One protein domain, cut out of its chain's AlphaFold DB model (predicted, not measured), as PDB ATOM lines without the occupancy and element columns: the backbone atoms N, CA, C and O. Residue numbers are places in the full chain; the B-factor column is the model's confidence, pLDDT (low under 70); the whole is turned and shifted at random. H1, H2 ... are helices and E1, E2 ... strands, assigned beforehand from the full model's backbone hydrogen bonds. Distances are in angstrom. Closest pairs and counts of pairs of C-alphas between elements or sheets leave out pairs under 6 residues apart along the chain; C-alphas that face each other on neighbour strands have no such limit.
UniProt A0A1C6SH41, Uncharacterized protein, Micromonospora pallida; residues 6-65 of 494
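AT A GLANCE: This is residues 6 to 65 of the 494 residues of an uncharacterized protein of Micromonospora pallida (UniProt A0A1C6SH41). A strongly twisted sheet of four strands has one short helix, H1, over one face, while the other face bears no named helix. A long loop, residues 42 to 53, runs past one end of the sheet before the chain returns as E4. The printed part has 60 residues, with E1, H1, E2, E3 and E4 along the chain and a mixed sheet in the order E1 E4 E3 E2. The class is mostly strand, though under half of the residues are in named elements. The whole is compact, with a radius of gyration of the C-alphas of 11.0 A, and spans 33 by 18 by 18 A.

HOW THE PARTS SIT: E1, residues 6 to 10, is an edge strand and the parallel neighbour of E4, residues 54 to 60; N 7 and O 55 are 2.8 A apart, within hydrogen-bond range. H1, residues 18 to 22, is on the sheet at a height of 7.1 A, only just over E4, on which 3 of its 5 C-alphas fall; the closest C-alphas of H1 and E4 are those of Ala 18 and Ala 58, 5.8 A apart. In H1 every O i to N i+4 pair is within hydrogen-bond range. E2, residues 27 to 32, the other edge strand, forms a hairpin with E3, residues 37 to 41, with N 30 and O 38 at 2.8 A. E3 and E4 form another, with N 39 and O 58 at 2.8 A. E2, E3 and E4 make a meander, each the antiparallel neighbour of the one before. E1, H1 and E2 make a split strand-helix-strand unit, two strands of one sheet that follow each other among the strands, with the helix between them along the chain and E4 and E3 between them in the sheet; its crossover is right-handed.

IN THESE COORDINATES: E1 begins at C-alpha 6 (-20.226, 5.292, -9.770) and is 12.5 A long; H1 measures 6.1 A, E2 13.9 A and E3 13.3 A. E4, 19.3 A, ends at C-alpha 60 (-5.090, 2.459, -8.178).

THE WHOLE: The C-alphas farthest apart, those of Gly 52 and Thr 65, are 33.8 A apart. The printed part has no cut, and the link from E3 to E4 is long. The pLDDT is under 70 at residue 14, residues 47 to 53 and residues 62 to 65.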
ATOM      1  N   VAL A   6     -21.605   5.590  -9.366       86.94
ATOM      2  CA  VAL A   6     -20.226   5.292  -9.770       86.94
ATOM      3  C   VAL A   6     -19.821   3.919  -9.237       86.94
ATOM      4  O   VAL A   6     -19.846   3.694  -8.028       86.94
ATOM      5  N   GLU A   7     -19.428   3.007 -10.126       89.81
ATOM      6  CA  GLU A   7     -18.773   1.747  -9.770       89.81
ATOM      7  C   GLU A   7     -17.274   2.005  -9.584       89.81
ATOM      8  O   GLU A   7     -16.568   2.313 -10.543       89.81
ATOM      9  N   LEU A   8     -16.772   1.870  -8.353       91.69
ATOM     10  CA  LEU A   8     -15.352   2.041  -8.053       91.69
ATOM     11  C   LEU A   8     -14.641   0.687  -7.931       91.69
ATOM     12  O   LEU A   8     -14.805  -0.029  -6.942       91.69
ATOM     13  N   ARG A   9     -13.793   0.363  -8.907       91.44
ATOM     14  CA  ARG A   9     -12.977  -0.857  -8.933       91.44
ATOM     15  C   ARG A   9     -11.632  -0.627  -8.257       91.44
ATOM     16  O   ARG A   9     -10.877   0.269  -8.631       91.44
ATOM     17  N   VAL A  10     -11.311  -1.453  -7.264       91.25
ATOM     18  CA  VAL A  10     -10.093  -1.323  -6.452       91.25
ATOM     19  C   VAL A  10      -9.330  -2.641  -6.459       91.25
ATOM     20  O   VAL A  10      -9.902  -3.694  -6.190       91.25
ATOM     21  N   HIS A  11      -8.029  -2.600  -6.746       84.88
ATOM     22  CA  HIS A  11      -7.199  -3.804  -6.691       84.88
ATOM     23  C   HIS A  11      -6.851  -4.196  -5.244       84.88
ATOM     24  O   HIS A  11      -6.692  -3.340  -4.369       84.88
ATOM     25  N   GLY A  12      -6.642  -5.496  -5.010       80.12
ATOM     26  CA  GLY A  12      -6.047  -6.015  -3.773       80.12
ATOM     27  C   GLY A  12      -4.545  -5.711  -3.656       80.12
ATOM     28  O   GLY A  12      -3.989  -4.909  -4.401       80.12
ATOM     29  N   VAL A  13      -3.837  -6.368  -2.737       70.88
ATOM     30  CA  VAL A  13      -2.418  -6.059  -2.445       70.88
ATOM     31  C   VAL A  13      -1.466  -6.397  -3.610       70.88
ATOM     32  O   VAL A  13      -0.378  -5.835  -3.690       70.88
ATOM     33  N   SER A  14      -1.884  -7.253  -4.550       67.12
ATOM     34  CA  SER A  14      -1.091  -7.703  -5.708       67.12
ATOM     35  C   SER A  14      -0.855  -6.641  -6.791       67.12
ATOM     36  O   SER A  14      -0.028  -6.865  -7.669       67.12
ATOM     37  N   GLY A  15      -1.521  -5.481  -6.718       72.06
ATOM     38  CA  GLY A  15      -1.226  -4.316  -7.560       72.06
ATOM     39  C   GLY A  15      -1.585  -4.484  -9.041       72.06
ATOM     40  O   GLY A  15      -0.694  -4.600  -9.876       72.06
ATOM     41  N   ALA A  16      -2.876  -4.433  -9.384       82.75
ATOM     42  CA  ALA A  16      -3.326  -4.423 -10.782       82.75
ATOM     43  C   ALA A  16      -3.200  -3.026 -11.425       82.75
ATOM     44  O   ALA A  16      -3.238  -2.001 -10.731       82.75
ATOM     45  N   THR A  17      -3.055  -2.974 -12.755       88.19
ATOM     46  CA  THR A  17      -3.062  -1.703 -13.491       88.19
ATOM     47  C   THR A  17      -4.489  -1.175 -13.662       88.19
ATOM     48  O   THR A  17      -5.467  -1.901 -13.474       88.19
ATOM     49  N   ALA A  18      -4.619   0.114 -13.980       88.81
ATOM     50  CA  ALA A  18      -5.929   0.730 -14.175       88.81
ATOM     51  C   ALA A  18      -6.637   0.172 -15.423       88.81
ATOM     52  O   ALA A  18      -7.851   0.004 -15.404       88.81
ATOM     53  N   GLU A  19      -5.871  -0.175 -16.458       89.94
ATOM     54  CA  GLU A  19      -6.338  -0.826 -17.684       89.94
ATOM     55  C   GLU A  19      -6.952  -2.193 -17.377       89.94
ATOM     56  O   GLU A  19      -8.057  -2.482 -17.822       89.94
ATOM     57  N   THR A  20      -6.282  -3.004 -16.549       89.56
ATOM     58  CA  THR A  20      -6.802  -4.311 -16.123       89.56
ATOM     59  C   THR A  20      -8.048  -4.178 -15.251       89.56
ATOM     60  O   THR A  20      -8.981  -4.956 -15.403       89.56
ATOM     61  N   LEU A  21      -8.093  -3.199 -14.339       89.75
ATOM     62  CA  LEU A  21      -9.271  -2.980 -13.490       89.75
ATOM     63  C   LEU A  21     -10.493  -2.535 -14.301       89.75
ATOM     64  O   LEU A  21     -11.611  -2.968 -14.024       89.75
ATOM     65  N   LEU A  22     -10.288  -1.661 -15.283       89.81
ATOM     66  CA  LEU A  22     -11.358  -1.128 -16.125       89.81
ATOM     67  C   LEU A  22     -11.696  -2.020 -17.320       89.81
ATOM     68  O   LEU A  22     -12.670  -1.722 -18.000       89.81
ATOM     69  N   ASP A  23     -10.919  -3.080 -17.558       87.50
ATOM     70  CA  ASP A  23     -10.973  -3.896 -18.776       87.50
ATOM     71  C   ASP A  23     -10.946  -3.029 -20.048       87.50
ATOM     72  O   ASP A  23     -11.744  -3.173 -20.971       87.50
ATOM     73  N   HIS A  24     -10.054  -2.031 -20.053       87.25
ATOM     74  CA  HIS A  24     -10.002  -1.018 -21.102       87.25
ATOM     75  C   HIS A  24      -8.554  -0.686 -21.489       87.25
ATOM     76  O   HIS A  24      -7.743  -0.379 -20.612       87.25
ATOM     77  N   PRO A  25      -8.202  -0.681 -22.791       85.94
ATOM     78  CA  PRO A  25      -6.811  -0.557 -23.236       85.94
ATOM     79  C   PRO A  25      -6.225   0.845 -23.039       85.94
ATOM     80  O   PRO A  25      -5.011   1.002 -22.935       85.94
ATOM     81  N   VAL A  26      -7.074   1.878 -23.015       88.94
ATOM     82  CA  VAL A  26      -6.643   3.276 -22.894       88.94
ATOM     83  C   VAL A  26      -7.403   3.959 -21.768       88.94
ATOM     84  O   VAL A  26      -8.600   4.225 -21.885       88.94
ATOM     85  N   VAL A  27      -6.706   4.273 -20.683       91.75
ATOM     86  CA  VAL A  27      -7.279   4.943 -19.510       91.75
ATOM     87  C   VAL A  27      -6.585   6.278 -19.265       91.75
ATOM     88  O   VAL A  27      -5.418   6.473 -19.606       91.75
ATOM     89  N   ILE A  28      -7.310   7.220 -18.674       92.00
ATOM     90  CA  ILE A  28      -6.793   8.525 -18.261       92.00
ATOM     91  C   ILE A  28      -6.993   8.704 -16.762       92.00
ATOM     92  O   ILE A  28      -8.014   8.297 -16.209       92.00
ATOM     93  N   ARG A  29      -6.018   9.329 -16.094       91.62
ATOM     94  CA  ARG A  29      -6.185   9.737 -14.698       91.62
ATOM     95  C   ARG A  29      -7.103  10.952 -14.643       91.62
ATOM     96  O   ARG A  29      -6.812  11.968 -15.268       91.62
ATOM     97  N   VAL A  30      -8.183  10.846 -13.878       90.31
ATOM     98  CA  VAL A  30      -9.181  11.912 -13.700       90.31
ATOM     99  C   VAL A  30      -9.053  12.622 -12.355       90.31
ATOM    100  O   VAL A  30      -9.454  13.775 -12.237       90.31
ATOM    101  N   ALA A  31      -8.466  11.960 -11.355       87.25
ATOM    102  CA  ALA A  31      -8.152  12.547 -10.055       87.25
ATOM    103  C   ALA A  31      -6.971  11.820  -9.389       87.25
ATOM    104  O   ALA A  31      -6.628  10.697  -9.763       87.25
ATOM    105  N   GLY A  32      -6.357  12.446  -8.384       82.00
ATOM    106  CA  GLY A  32      -5.186  11.903  -7.684       82.00
ATOM    107  C   GLY A  32      -3.872  12.087  -8.452       82.00
ATOM    108  O   GLY A  32      -3.764  12.947  -9.328       82.00
ATOM    109  N   ASP A  33      -2.862  11.284  -8.117       80.75
ATOM    110  CA  ASP A  33      -1.506  11.370  -8.669       80.75
ATOM    111  C   ASP A  33      -1.002  10.017  -9.218       80.75
ATOM    112  O   ASP A  33      -1.774   9.085  -9.451       80.75
ATOM    113  N   ASP A  34       0.297   9.917  -9.523       77.94
ATOM    114  CA  ASP A  34       0.914   8.670 -10.010       77.94
ATOM    115  C   ASP A  34       0.941   7.567  -8.942       77.94
ATOM    116  O   ASP A  34       1.107   6.389  -9.278       77.94
ATOM    117  N   ASN A  35       0.789   7.942  -7.667       76.56
ATOM    118  CA  ASN A  35       0.910   7.032  -6.547       76.56
ATOM    119  C   ASN A  35      -0.447   6.444  -6.137       76.56
ATOM    120  O   ASN A  35      -0.575   5.228  -5.947       76.56
ATOM    121  N   ALA A  36      -1.445   7.316  -6.024       83.44
ATOM    122  CA  ALA A  36      -2.830   6.996  -5.736       83.44
ATOM    123  C   ALA A  36      -3.737   7.824  -6.650       83.44
ATOM    124  O   ALA A  36      -3.859   9.040  -6.489       83.44
ATOM    125  N   GLY A  37      -4.362   7.168  -7.626       88.56
ATOM    126  CA  GLY A  37      -5.096   7.845  -8.692       88.56
ATOM    127  C   GLY A  37      -6.413   7.166  -9.032       88.56
ATOM    128  O   GLY A  37      -6.522   5.940  -8.975       88.56
ATOM    129  N   PHE A  38      -7.392   7.985  -9.414       91.62
ATOM    130  CA  PHE A  38      -8.644   7.560 -10.028       91.62
ATOM    131  C   PHE A  38      -8.504   7.626 -11.541       91.62
ATOM    132  O   PHE A  38      -8.069   8.643 -12.093       91.62
ATOM    133  N   TYR A  39      -8.881   6.548 -12.209       91.56
ATOM    134  CA  TYR A  39      -8.740   6.378 -13.644       91.56
ATOM    135  C   TYR A  39     -10.097   6.090 -14.273       91.56
ATOM    136  O   TYR A  39     -10.945   5.436 -13.666       91.56
ATOM    137  N   ARG A  40     -10.279   6.569 -15.503       91.19
ATOM    138  CA  ARG A  40     -11.448   6.293 -16.346       91.19
ATOM    139  C   ARG A  40     -11.009   5.863 -17.743       91.19
ATOM    140  O   ARG A  40      -9.923   6.274 -18.170       91.19
ATOM    141  N   PRO A  41     -11.835   5.097 -18.475       89.75
ATOM    142  CA  PRO A  41     -11.656   4.913 -19.910       89.75
ATOM    143  C   PRO A  41     -11.532   6.264 -20.619       89.75
ATOM    144  O   PRO A  41     -12.232   7.225 -20.287       89.75
ATOM    145  N   ARG A  42     -10.611   6.369 -21.577       85.69
ATOM    146  CA  ARG A  42     -10.461   7.597 -22.358       85.69
ATOM    147  C   ARG A  42     -11.660   7.753 -23.303       85.69
ATOM    148  O   ARG A  42     -11.902   6.838 -24.090       85.69
ATOM    149  N   PRO A  43     -12.351   8.911 -23.314       82.81
ATOM    150  CA  PRO A  43     -13.417   9.157 -24.281       82.81
ATOM    151  C   PRO A  43     -12.929   8.954 -25.723       82.81
ATOM    152  O   PRO A  43     -11.845   9.426 -26.080       82.81
ATOM    153  N   GLY A  44     -13.721   8.253 -26.539       78.81
ATOM    154  CA  GLY A  44     -13.432   8.003 -27.958       78.81
ATOM    155  C   GLY A  44     -12.531   6.799 -28.263       78.81
ATOM    156  O   GLY A  44     -12.197   6.593 -29.424       78.81
ATOM    157  N   PHE A  45     -12.138   6.000 -27.264       73.25
ATOM    158  CA  PHE A  45     -11.240   4.847 -27.439       73.25
ATOM    159  C   PHE A  45     -11.843   3.516 -26.959       73.25
ATOM    160  O   PHE A  45     -11.150   2.731 -26.323       73.25
ATOM    161  N   GLY A  46     -13.109   3.250 -27.282       71.31
ATOM    162  CA  GLY A  46     -13.854   2.066 -26.837       71.31
ATOM    163  C   GLY A  46     -15.173   2.454 -26.160       71.31
ATOM    164  O   GLY A  46     -15.527   3.638 -26.173       71.31
ATOM    165  N   PRO A  47     -15.920   1.488 -25.594       69.44
ATOM    166  CA  PRO A  47     -17.078   1.784 -24.759       69.44
ATOM    167  C   PRO A  47     -16.655   2.703 -23.609       69.44
ATOM    168  O   PRO A  47     -15.630   2.476 -22.970       69.44
ATOM    169  N   ASP A  48     -17.447   3.725 -23.311       66.69
ATOM    170  CA  ASP A  48     -17.151   4.750 -22.297       66.69
ATOM    171  C   ASP A  48     -17.151   4.228 -20.842       66.69
ATOM    172  O   ASP A  48     -17.027   5.002 -19.890       66.69
ATOM    173  N   GLY A  49     -17.261   2.906 -20.662       63.84
ATOM    174  CA  GLY A  49     -17.354   2.234 -19.371       63.84
ATOM    175  C   GLY A  49     -18.634   2.576 -18.614       63.84
ATOM    176  O   GLY A  49     -18.717   2.281 -17.418       63.84
ATOM    177  N   SER A  50     -19.606   3.214 -19.280       64.88
ATOM    178  CA  SER A  50     -20.913   3.514 -18.722       64.88
ATOM    179  C   SER A  50     -21.929   2.479 -19.204       64.88
ATOM    180  O   SER A  50     -22.251   2.385 -20.384       64.88
ATOM    181  N   SER A  51     -22.407   1.640 -18.287       64.50
ATOM    182  CA  SER A  51     -23.442   0.643 -18.580       64.50
ATOM    183  C   SER A  51     -24.668   0.957 -17.737       64.50
ATOM    184  O   SER A  51     -24.567   1.105 -16.520       64.50
ATOM    185  N   GLY A  52     -25.824   1.143 -18.379       65.31
ATOM    186  CA  GLY A  52     -27.086   1.408 -17.679       65.31
ATOM    187  C   GLY A  52     -27.093   2.676 -16.810       65.31
ATOM    188  O   GLY A  52     -27.819   2.726 -15.822       65.31
ATOM    189  N   GLY A  53     -26.274   3.684 -17.136       69.25
ATOM    190  CA  GLY A  53     -26.149   4.918 -16.346       69.25
ATOM    191  C   GLY A  53     -25.208   4.823 -15.136       69.25
ATOM    192  O   GLY A  53     -25.079   5.800 -14.399       69.25
ATOM    193  N   VAL A  54     -24.528   3.686 -14.943       76.56
ATOM    194  CA  VAL A  54     -23.474   3.511 -13.934       76.56
ATOM    195  C   VAL A  54     -22.122   3.832 -14.559       76.56
ATOM    196  O   VAL A  54     -21.742   3.229 -15.559       76.56
ATOM    197  N   ARG A  55     -21.387   4.783 -13.981       83.88
ATOM    198  CA  ARG A  55     -20.054   5.194 -14.440       83.88
ATOM    199  C   ARG A  55     -18.976   4.361 -13.749       83.88
ATOM    200  O   ARG A  55     -18.920   4.353 -12.527       83.88
ATOM    201  N   THR A  56     -18.085   3.717 -14.499       88.44
ATOM    202  CA  THR A  56     -17.008   2.903 -13.906       88.44
ATOM    203  C   THR A  56     -15.711   3.703 -13.733       88.44
ATOM    204  O   THR A  56     -15.239   4.359 -14.663       88.44
ATOM    205  N   GLU A  57     -15.100   3.624 -12.552       92.56
ATOM    206  CA  GLU A  57     -13.800   4.214 -12.217       92.56
ATOM    207  C   GLU A  57     -12.884   3.179 -11.569       92.56
ATOM    208  O   GLU A  57     -13.335   2.333 -10.805       92.56
ATOM    209  N   ALA A  58     -11.577   3.266 -11.817       92.25
ATOM    210  CA  ALA A  58     -10.589   2.461 -11.105       92.25
ATOM    211  C   ALA A  58      -9.795   3.316 -10.123       92.25
ATOM    212  O   ALA A  58      -9.214   4.329 -10.512       92.25
ATOM    213  N   TYR A  59      -9.699   2.870  -8.870       91.31
ATOM    214  CA  TYR A  59      -8.769   3.428  -7.896       91.31
ATOM    215  C   TYR A  59      -7.526   2.548  -7.791       91.31
ATOM    216  O   TYR A  59      -7.560   1.408  -7.312       91.31
ATOM    217  N   ARG A  60      -6.400   3.102  -8.238       88.31
ATOM    218  CA  ARG A  60      -5.090   2.459  -8.178       88.31
ATOM    219  C   ARG A  60      -4.303   3.028  -7.010       88.31
ATOM    220  O   ARG A  60      -4.089   4.234  -6.953       88.31
ATOM    221  N   TRP A  61      -3.820   2.152  -6.132       83.88
ATOM    222  CA  TRP A  61      -3.074   2.508  -4.919       83.88
ATOM    223  C   TRP A  61      -1.791   1.683  -4.720       83.88
ATOM    224  O   TRP A  61      -1.126   1.816  -3.699       83.88
ATOM    225  N   GLY A  62      -1.408   0.831  -5.678       66.31
ATOM    226  CA  GLY A  62      -0.325  -0.149  -5.508       66.31
ATOM    227  C   GLY A  62       1.055   0.434  -5.190       66.31
ATOM    228  O   GLY A  62       1.865  -0.220  -4.540       66.31
ATOM    229  N   SER A  63       1.331   1.686  -5.554       66.75
ATOM    230  CA  SER A  63       2.580   2.354  -5.147       66.75
ATOM    231  C   SER A  63       2.602   2.724  -3.648       66.75
ATOM    232  O   SER A  63       3.668   2.883  -3.051       66.75
ATOM    233  N   LEU A  64       1.424   2.814  -3.012       63.81
ATOM    234  CA  LEU A  64       1.282   3.014  -1.572       63.81
ATOM    235  C   LEU A  64       1.563   1.735  -0.790       63.81
ATOM    236  O   LEU A  64       1.680   1.818   0.426       63.81
ATOM    237  N   THR A  65       1.749   0.570  -1.414       52.78
ATOM    238  CA  THR A  65       2.129  -0.697  -0.744       52.78
ATOM    239  C   THR A  65       3.423  -1.298  -1.265       52.78
ATOM    240  O   THR A  65       4.156  -1.894  -0.480       52.78
TER     241      THR A  65